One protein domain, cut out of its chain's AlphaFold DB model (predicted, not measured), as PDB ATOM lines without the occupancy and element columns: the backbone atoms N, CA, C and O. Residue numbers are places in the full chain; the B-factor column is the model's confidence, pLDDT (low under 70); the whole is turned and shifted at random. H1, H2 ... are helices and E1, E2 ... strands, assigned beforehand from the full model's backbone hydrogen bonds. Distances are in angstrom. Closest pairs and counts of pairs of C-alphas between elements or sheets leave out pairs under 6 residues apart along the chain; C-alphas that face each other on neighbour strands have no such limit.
ATOM      1  N   LYS A  15      62.320 100.536  37.993       88.81
ATOM      2  CA  LYS A  15      62.075  99.109  37.862       88.81
ATOM      3  C   LYS A  15      61.619  98.601  39.222       88.81
ATOM      4  O   LYS A  15      62.196  98.991  40.235       88.81
ATOM      5  N   VAL A  16      60.573  97.792  39.252       92.50
ATOM      6  CA  VAL A  16      60.003  97.259  40.493       92.50
ATOM      7  C   VAL A  16      59.681  95.786  40.310       92.50
ATOM      8  O   VAL A  16      59.174  95.395  39.265       92.50
ATOM      9  N   ALA A  17      59.984  94.966  41.312       93.56
ATOM     10  CA  ALA A  17      59.524  93.587  41.343       93.56
ATOM     11  C   ALA A  17      58.091  93.564  41.880       93.56
ATOM     12  O   ALA A  17      57.864  93.944  43.029       93.56
ATOM     13  N   LEU A  18      57.142  93.144  41.049       93.75
ATOM     14  CA  LEU A  18      55.742  92.988  41.426       93.75
ATOM     15  C   LEU A  18      55.379  91.514  41.422       93.75
ATOM     16  O   LEU A  18      55.834  90.748  40.573       93.75
ATOM     17  N   GLU A  19      54.541  91.151  42.377       95.12
ATOM     18  CA  GLU A  19      53.911  89.847  42.458       95.12
ATOM     19  C   GLU A  19      52.456  89.987  42.027       95.12
ATOM     20  O   GLU A  19      51.769  90.929  42.428       95.12
ATOM     21  N   PHE A  20      51.995  89.078  41.176       92.06
ATOM     22  CA  PHE A  20      50.605  89.025  40.746       92.06
ATOM     23  C   PHE A  20      50.155  87.578  40.584       92.06
ATOM     24  O   PHE A  20      50.967  86.676  40.375       92.06
ATOM     25  N   SER A  21      48.847  87.360  40.687       91.44
ATOM     26  CA  SER A  21      48.237  86.037  40.603       91.44
ATOM     27  C   SER A  21      47.264  85.935  39.434       91.44
ATOM     28  O   SER A  21      46.445  86.832  39.235       91.44
ATOM     29  N   TYR A  22      47.301  84.818  38.714       89.12
ATOM     30  CA  TYR A  22      46.344  84.472  37.664       89.12
ATOM     31  C   TYR A  22      46.110  82.955  37.656       89.12
ATOM     32  O   TYR A  22      47.062  82.189  37.777       89.12
ATOM     33  N   ASN A  23      44.849  82.514  37.544       85.94
ATOM     34  CA  ASN A  23      44.453  81.096  37.575       85.94
ATOM     35  C   ASN A  23      45.143  80.285  38.690       85.94
ATOM     36  O   ASN A  23      45.730  79.235  38.448       85.94
ATOM     37  N   ASN A  24      45.087  80.800  39.924       85.31
ATOM     38  CA  ASN A  24      45.655  80.162  41.117       85.31
ATOM     39  C   ASN A  24      47.186  79.946  41.082       85.31
ATOM     40  O   ASN A  24      47.725  79.219  41.915       85.31
ATOM     41  N   ARG A  25      47.894  80.585  40.143       85.50
ATOM     42  CA  ARG A  25      49.356  80.704  40.132       85.50
ATOM     43  C   ARG A  25      49.765  82.118  40.494       85.50
ATOM     44  O   ARG A  25      49.252  83.074  39.918       85.50
ATOM     45  N   THR A  26      50.738  82.233  41.386       92.56
ATOM     46  CA  THR A  26      51.350  83.506  41.766       92.56
ATOM     47  C   THR A  26      52.748  83.599  41.171       92.56
ATOM     48  O   THR A  26      53.520  82.647  41.254       92.56
ATOM     49  N   MET A  27      53.062  84.730  40.540       93.12
ATOM     50  CA  MET A  27      54.309  84.952  39.805       93.12
ATOM     51  C   MET A  27      54.904  86.298  40.194       93.12
ATOM     52  O   MET A  27      54.180  87.281  40.370       93.12
ATOM     53  N   LYS A  28      56.234  86.362  40.271       95.06
ATOM     54  CA  LYS A  28      56.974  87.581  40.600       95.06
ATOM     55  C   LYS A  28      57.878  87.977  39.443       95.06
ATOM     56  O   LYS A  28      58.791  87.236  39.096       95.06
ATOM     57  N   HIS A  29      57.656  89.172  38.900       94.62
ATOM     58  CA  HIS A  29      58.373  89.684  37.730       94.62
ATOM     59  C   HIS A  29      58.796  91.136  37.912       94.62
ATOM     60  O   HIS A  29      58.197  91.892  38.679       94.62
ATOM     61  N   GLU A  30      59.849  91.542  37.207       92.25
ATOM     62  CA  GLU A  30      60.305  92.927  37.225       92.25
ATOM     63  C   GLU A  30      59.621  93.758  36.132       92.25
ATOM     64  O   GLU A  30      59.735  93.471  34.941       92.25
ATOM     65  N   PHE A  31      58.981  94.850  36.539       91.38
ATOM     66  CA  PHE A  31      58.257  95.767  35.668       91.38
ATOM     67  C   PHE A  31      58.965  97.109  35.550       91.38
ATOM     68  O   PHE A  31      59.542  97.617  36.512       91.38
ATOM     69  N   LEU A  32      58.869  97.710  34.365       90.19
ATOM     70  CA  LEU A  32      59.207  99.112  34.151       90.19
ATOM     71  C   LEU A  32      57.999  99.981  34.504       90.19
ATOM     72  O   LEU A  32      56.880  99.701  34.081       90.19
ATOM     73  N   VAL A  33      58.230 101.052  35.258       88.31
ATOM     74  CA  VAL A  33      57.176 101.979  35.672       88.31
ATOM     75  C   VAL A  33      57.058 103.107  34.654       88.31
ATOM     76  O   VAL A  33      57.968 103.925  34.496       88.31
ATOM     77  N   SER A  34      55.907 103.168  33.994       86.12
ATOM     78  CA  SER A  34      55.527 104.251  33.090       86.12
ATOM     79  C   SER A  34      54.007 104.416  33.063       86.12
ATOM     80  O   SER A  34      53.300 103.442  33.317       86.12
ATOM     81  N   PRO A  35      53.481 105.595  32.699       83.88
ATOM     82  CA  PRO A  35      52.072 105.727  32.348       83.88
ATOM     83  C   PRO A  35      51.743 104.791  31.171       83.88
ATOM     84  O   PRO A  35      52.287 104.965  30.080       83.88
ATOM     85  N   VAL A  36      50.878 103.796  31.392       84.56
ATOM     86  CA  VAL A  36      50.459 102.797  30.378       84.56
ATOM     87  C   VAL A  36      48.973 102.891  30.010       84.56
ATOM     88  O   VAL A  36      48.454 102.033  29.303       84.56
ATOM     89  N   GLY A  37      48.293 103.953  30.450       84.31
ATOM     90  CA  GLY A  37      46.901 104.217  30.098       84.31
ATOM     91  C   GLY A  37      45.910 103.585  31.062       84.31
ATOM     92  O   GLY A  37      46.085 103.667  32.274       84.31
ATOM     93  N   HIS A  38      44.873 102.952  30.510       87.38
ATOM     94  CA  HIS A  38      43.798 102.305  31.275       87.38
ATOM     95  C   HIS A  38      44.179 100.946  31.878       87.38
ATOM     96  O   HIS A  38      43.402 100.362  32.630       87.38
ATOM     97  N   HIS A  39      45.355 100.418  31.547       86.25
ATOM     98  CA  HIS A  39      45.830  99.146  32.076       86.25
ATOM     99  C   HIS A  39      46.658  99.362  33.343       86.25
ATOM    100  O   HIS A  39      47.384 100.344  33.463       86.25
ATOM    101  N   SER A  40      46.578  98.425  34.289       87.81
ATOM    102  CA  SER A  40      47.409  98.471  35.504       87.81
ATOM    103  C   SER A  40      48.828  97.951  35.258       87.81
ATOM    104  O   SER A  40      49.785  98.453  35.841       87.81
ATOM    105  N   ALA A  41      48.974  96.960  34.378       90.56
ATOM    106  CA  ALA A  41      50.250  96.375  33.990       90.56
ATOM    107  C   ALA A  41      50.147  95.781  32.579       90.56
ATOM    108  O   ALA A  41      49.058  95.442  32.118       90.56
ATOM    109  N   ILE A  42      51.291  95.648  31.911       91.38
ATOM    110  CA  ILE A  42      51.415  94.970  30.620       91.38
ATOM    111  C   ILE A  42      52.513  93.923  30.772       91.38
ATOM    112  O   ILE A  42      53.654  94.261  31.090       91.38
ATOM    113  N   VAL A  43      52.163  92.658  30.551       92.25
ATOM    114  CA  VAL A  43      53.121  91.551  30.480       92.25
ATOM    115  C   VAL A  43      53.567  91.375  29.032       92.25
ATOM    116  O   VAL A  43      52.753  91.210  28.128       92.25
ATOM    117  N   GLY A  44      54.871  91.509  28.805       91.81
ATOM    118  CA  GLY A  44      55.475  91.411  27.477       91.81
ATOM    119  C   GLY A  44      56.058  90.030  27.185       91.81
ATOM    120  O   GLY A  44      55.881  89.081  27.944       91.81
ATOM    121  N   ILE A  45      56.845  89.949  26.111       92.62
ATOM    122  CA  ILE A  45      57.421  88.688  25.625       92.62
ATOM    123  C   ILE A  45      58.309  87.964  26.647       92.62
ATOM    124  O   ILE A  45      58.253  86.749  26.734       92.62
ATOM    125  N   LYS A  46      59.037  88.696  27.500       91.06
ATOM    126  CA  LYS A  46      59.865  88.090  28.559       91.06
ATOM    127  C   LYS A  46      59.050  87.227  29.520       91.06
ATOM    128  O   LYS A  46      59.495  86.163  29.921       91.06
ATOM    129  N   TRP A  47      57.853  87.694  29.870       93.50
ATOM    130  CA  TRP A  47      56.951  86.942  30.732       93.50
ATOM    131  C   TRP A  47      56.427  85.689  30.017       93.50
ATOM    132  O   TRP A  47      56.407  84.614  30.608       93.50
ATOM    133  N   LEU A  48      56.082  85.810  28.729       93.44
ATOM    134  CA  LEU A  48      55.637  84.683  27.900       93.44
ATOM    135  C   LEU A  48      56.710  83.594  27.774       93.44
ATOM    136  O   LEU A  48      56.399  82.416  27.910       93.44
ATOM    137  N   GLU A  49      57.966  83.982  27.555       93.25
ATOM    138  CA  GLU A  49      59.100  83.054  27.456       93.25
ATOM    139  C   GLU A  49      59.391  82.341  28.781       93.25
ATOM    140  O   GLU A  49      59.795  81.181  28.779       93.25
ATOM    141  N   GLN A  50      59.202  83.021  29.915       92.69
ATOM    142  CA  GLN A  50      59.511  82.469  31.236       92.69
ATOM    143  C   GLN A  50      58.408  81.552  31.763       92.69
ATOM    144  O   GLN A  50      58.696  80.445  32.211       92.69
ATOM    145  N   GLU A  51      57.155  82.002  31.715       91.75
ATOM    146  CA  GLU A  51      56.029  81.255  32.286       91.75
ATOM    147  C   GLU A  51      55.423  80.244  31.305       91.75
ATOM    148  O   GLU A  51      54.643  79.391  31.727       91.75
ATOM    149  N   GLN A  52      55.778  80.338  30.015       92.12
ATOM    150  CA  GLN A  52      55.338  79.457  28.923       92.12
ATOM    151  C   GLN A  52      53.852  79.073  29.006       92.12
ATOM    152  O   GLN A  52      53.510  77.888  29.054       92.12
ATOM    153  N   PRO A  53      52.948  80.063  29.068       93.50
ATOM    154  CA  PRO A  53      51.531  79.775  29.093       93.50
ATOM    155  C   PRO A  53      51.039  79.308  27.721       93.50
ATOM    156  O   PRO A  53      51.573  79.692  26.678       93.50
ATOM    157  N   GLU A  54      49.951  78.553  27.720       93.19
ATOM    158  CA  GLU A  54      49.193  78.267  26.507       93.19
ATOM    159  C   GLU A  54      48.221  79.420  26.242       93.19
ATOM    160  O   GLU A  54      47.498  79.861  27.140       93.19
ATOM    161  N   ILE A  55      48.216  79.930  25.007       93.56
ATOM    162  CA  ILE A  55      47.342  81.028  24.587       93.56
ATOM    163  C   ILE A  55      46.358  80.504  23.549       93.56
ATOM    164  O   ILE A  55      46.745  80.144  22.435       93.56
ATOM    165  N   ASP A  56      45.078  80.533  23.897       95.00
ATOM    166  CA  ASP A  56      43.989  80.295  22.960       95.00
ATOM    167  C   ASP A  56      43.578  81.633  22.327       95.00
ATOM    168  O   ASP A  56      42.838  82.434  22.904       95.00
ATOM    169  N   TRP A  57      44.114  81.914  21.137       93.94
ATOM    170  CA  TRP A  57      43.915  83.190  20.445       93.94
ATOM    171  C   TRP A  57      42.450  83.481  20.066       93.94
ATOM    172  O   TRP A  57      42.017  84.617  20.293       93.94
ATOM    173  N   PRO A  58      41.668  82.523  19.522       96.56
ATOM    174  CA  PRO A  58      40.234  82.708  19.296       96.56
ATOM    175  C   PRO A  58      39.449  83.127  20.542       96.56
ATOM    176  O   PRO A  58      38.662  84.073  20.471       96.56
ATOM    177  N   SER A  59      39.663  82.456  21.679       95.19
ATOM    178  CA  SER A  59      38.933  82.760  22.921       95.19
ATOM    179  C   SER A  59      39.569  83.883  23.745       95.19
ATOM    180  O   SER A  59      38.942  84.401  24.670       95.19
ATOM    181  N   ARG A  60      40.797  84.290  23.391       93.44
ATOM    182  CA  ARG A  60      41.639  85.248  24.127       93.44
ATOM    183  C   ARG A  60      41.865  84.829  25.578       93.44
ATOM    184  O   ARG A  60      41.950  85.681  26.463       93.44
ATOM    185  N   GLN A  61      41.947  83.525  25.815       92.25
ATOM    186  CA  GLN A  61      42.229  82.968  27.127       92.25
ATOM    187  C   GLN A  61      43.659  82.463  27.228       92.25
ATOM    188  O   GLN A  61      44.331  82.176  26.239       92.25
ATOM    189  N   LEU A  62      44.107  82.378  28.475       92.31
ATOM    190  CA  LEU A  62      45.428  81.913  28.837       92.31
ATOM    191  C   LEU A  62      45.309  80.824  29.902       92.31
ATOM    192  O   LEU A  62      44.605  81.012  30.901       92.31
ATOM    193  N   SER A  63      46.016  79.718  29.699       91.81
ATOM    194  CA  SER A  63      46.092  78.570  30.607       91.81
ATOM    195  C   SER A  63      47.543  78.178  30.871       91.81
ATOM    196  O   SER A  63      48.467  78.604  30.181       91.81
ATOM    197  N   PHE A  64      47.751  77.370  31.909       89.69
ATOM    198  CA  PHE A  64      49.049  76.777  32.204       89.69
ATOM    199  C   PHE A  64      48.960  75.266  32.053       89.69
ATOM    200  O   PHE A  64      47.992  74.686  32.557       89.69
TER     201      PHE A  64
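Overview. This is residues 15 to 64 of the 114 residues of an uncharacterized protein of Thanatephorus cucumeris (strain AG1-IB / isolate 7/3/14) (UniProt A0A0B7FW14). What does one see first? A long two-stranded hairpin, E1 and E2, is followed by a loop to the short helix H1, and then by a second, small hairpin, E3 and E4, set away from the first. Residues 35 to 40 of the loop and residues 56 to 61 at the turn of the small hairpin stick out. What are the counts? The 50 printed residues hold, in order, E1, E2, H1, E3 and E4, in two separate antiparallel sheets, E1 - E2 and E3 - E4; the class is mixed, helices and strands. How compact is it? It is only just loose, close to compact, with a radius of gyration of the C-alphas of 11.8 A, and spans 30 by 21 by 19 A.

Arrangement. How do E1, residues 15 to 22, and E2, residues 25 to 33, pair? They form an antiparallel hairpin at 149 degrees, with N 16 and O 31 within hydrogen-bond range at 2.9 A. E2 bends by 58 degrees at residue 30. Where is H1, residues 45 to 51? Its closest C-alphas to E2 are those of Trp 47 and His 29, 7.6 A apart, and it is apart from E1. Every O i to N i+4 pair inside H1 is within hydrogen-bond range. And E3, residues 54 to 56, with E4, residues 61 to 63? They form an antiparallel hairpin at 157 degrees, with N 54 and O 63 at 2.9 A, within hydrogen-bond range; both strands are apart from E1 and E2.

Along the chain. Where does E1 begin? C-alpha 15 is at (62.075, 99.109, 37.862); E1 is 21.5 A long and E2 23.1 A. Where does E4 end? C-alpha 63 is at (46.092, 78.570, 30.607); H1 is 10.1 A long, E3 6.6 A and E4 6.8 A.

Size, cuts and confidence. How large is it? The two C-alphas farthest apart, those of Lys 15 and Pro 58, are 33.0 A apart. Is it continuous and confident? The printed part has no cut, the link E2 to H1 is long with 11 residues, and no printed residue is under 70 in pLDDT.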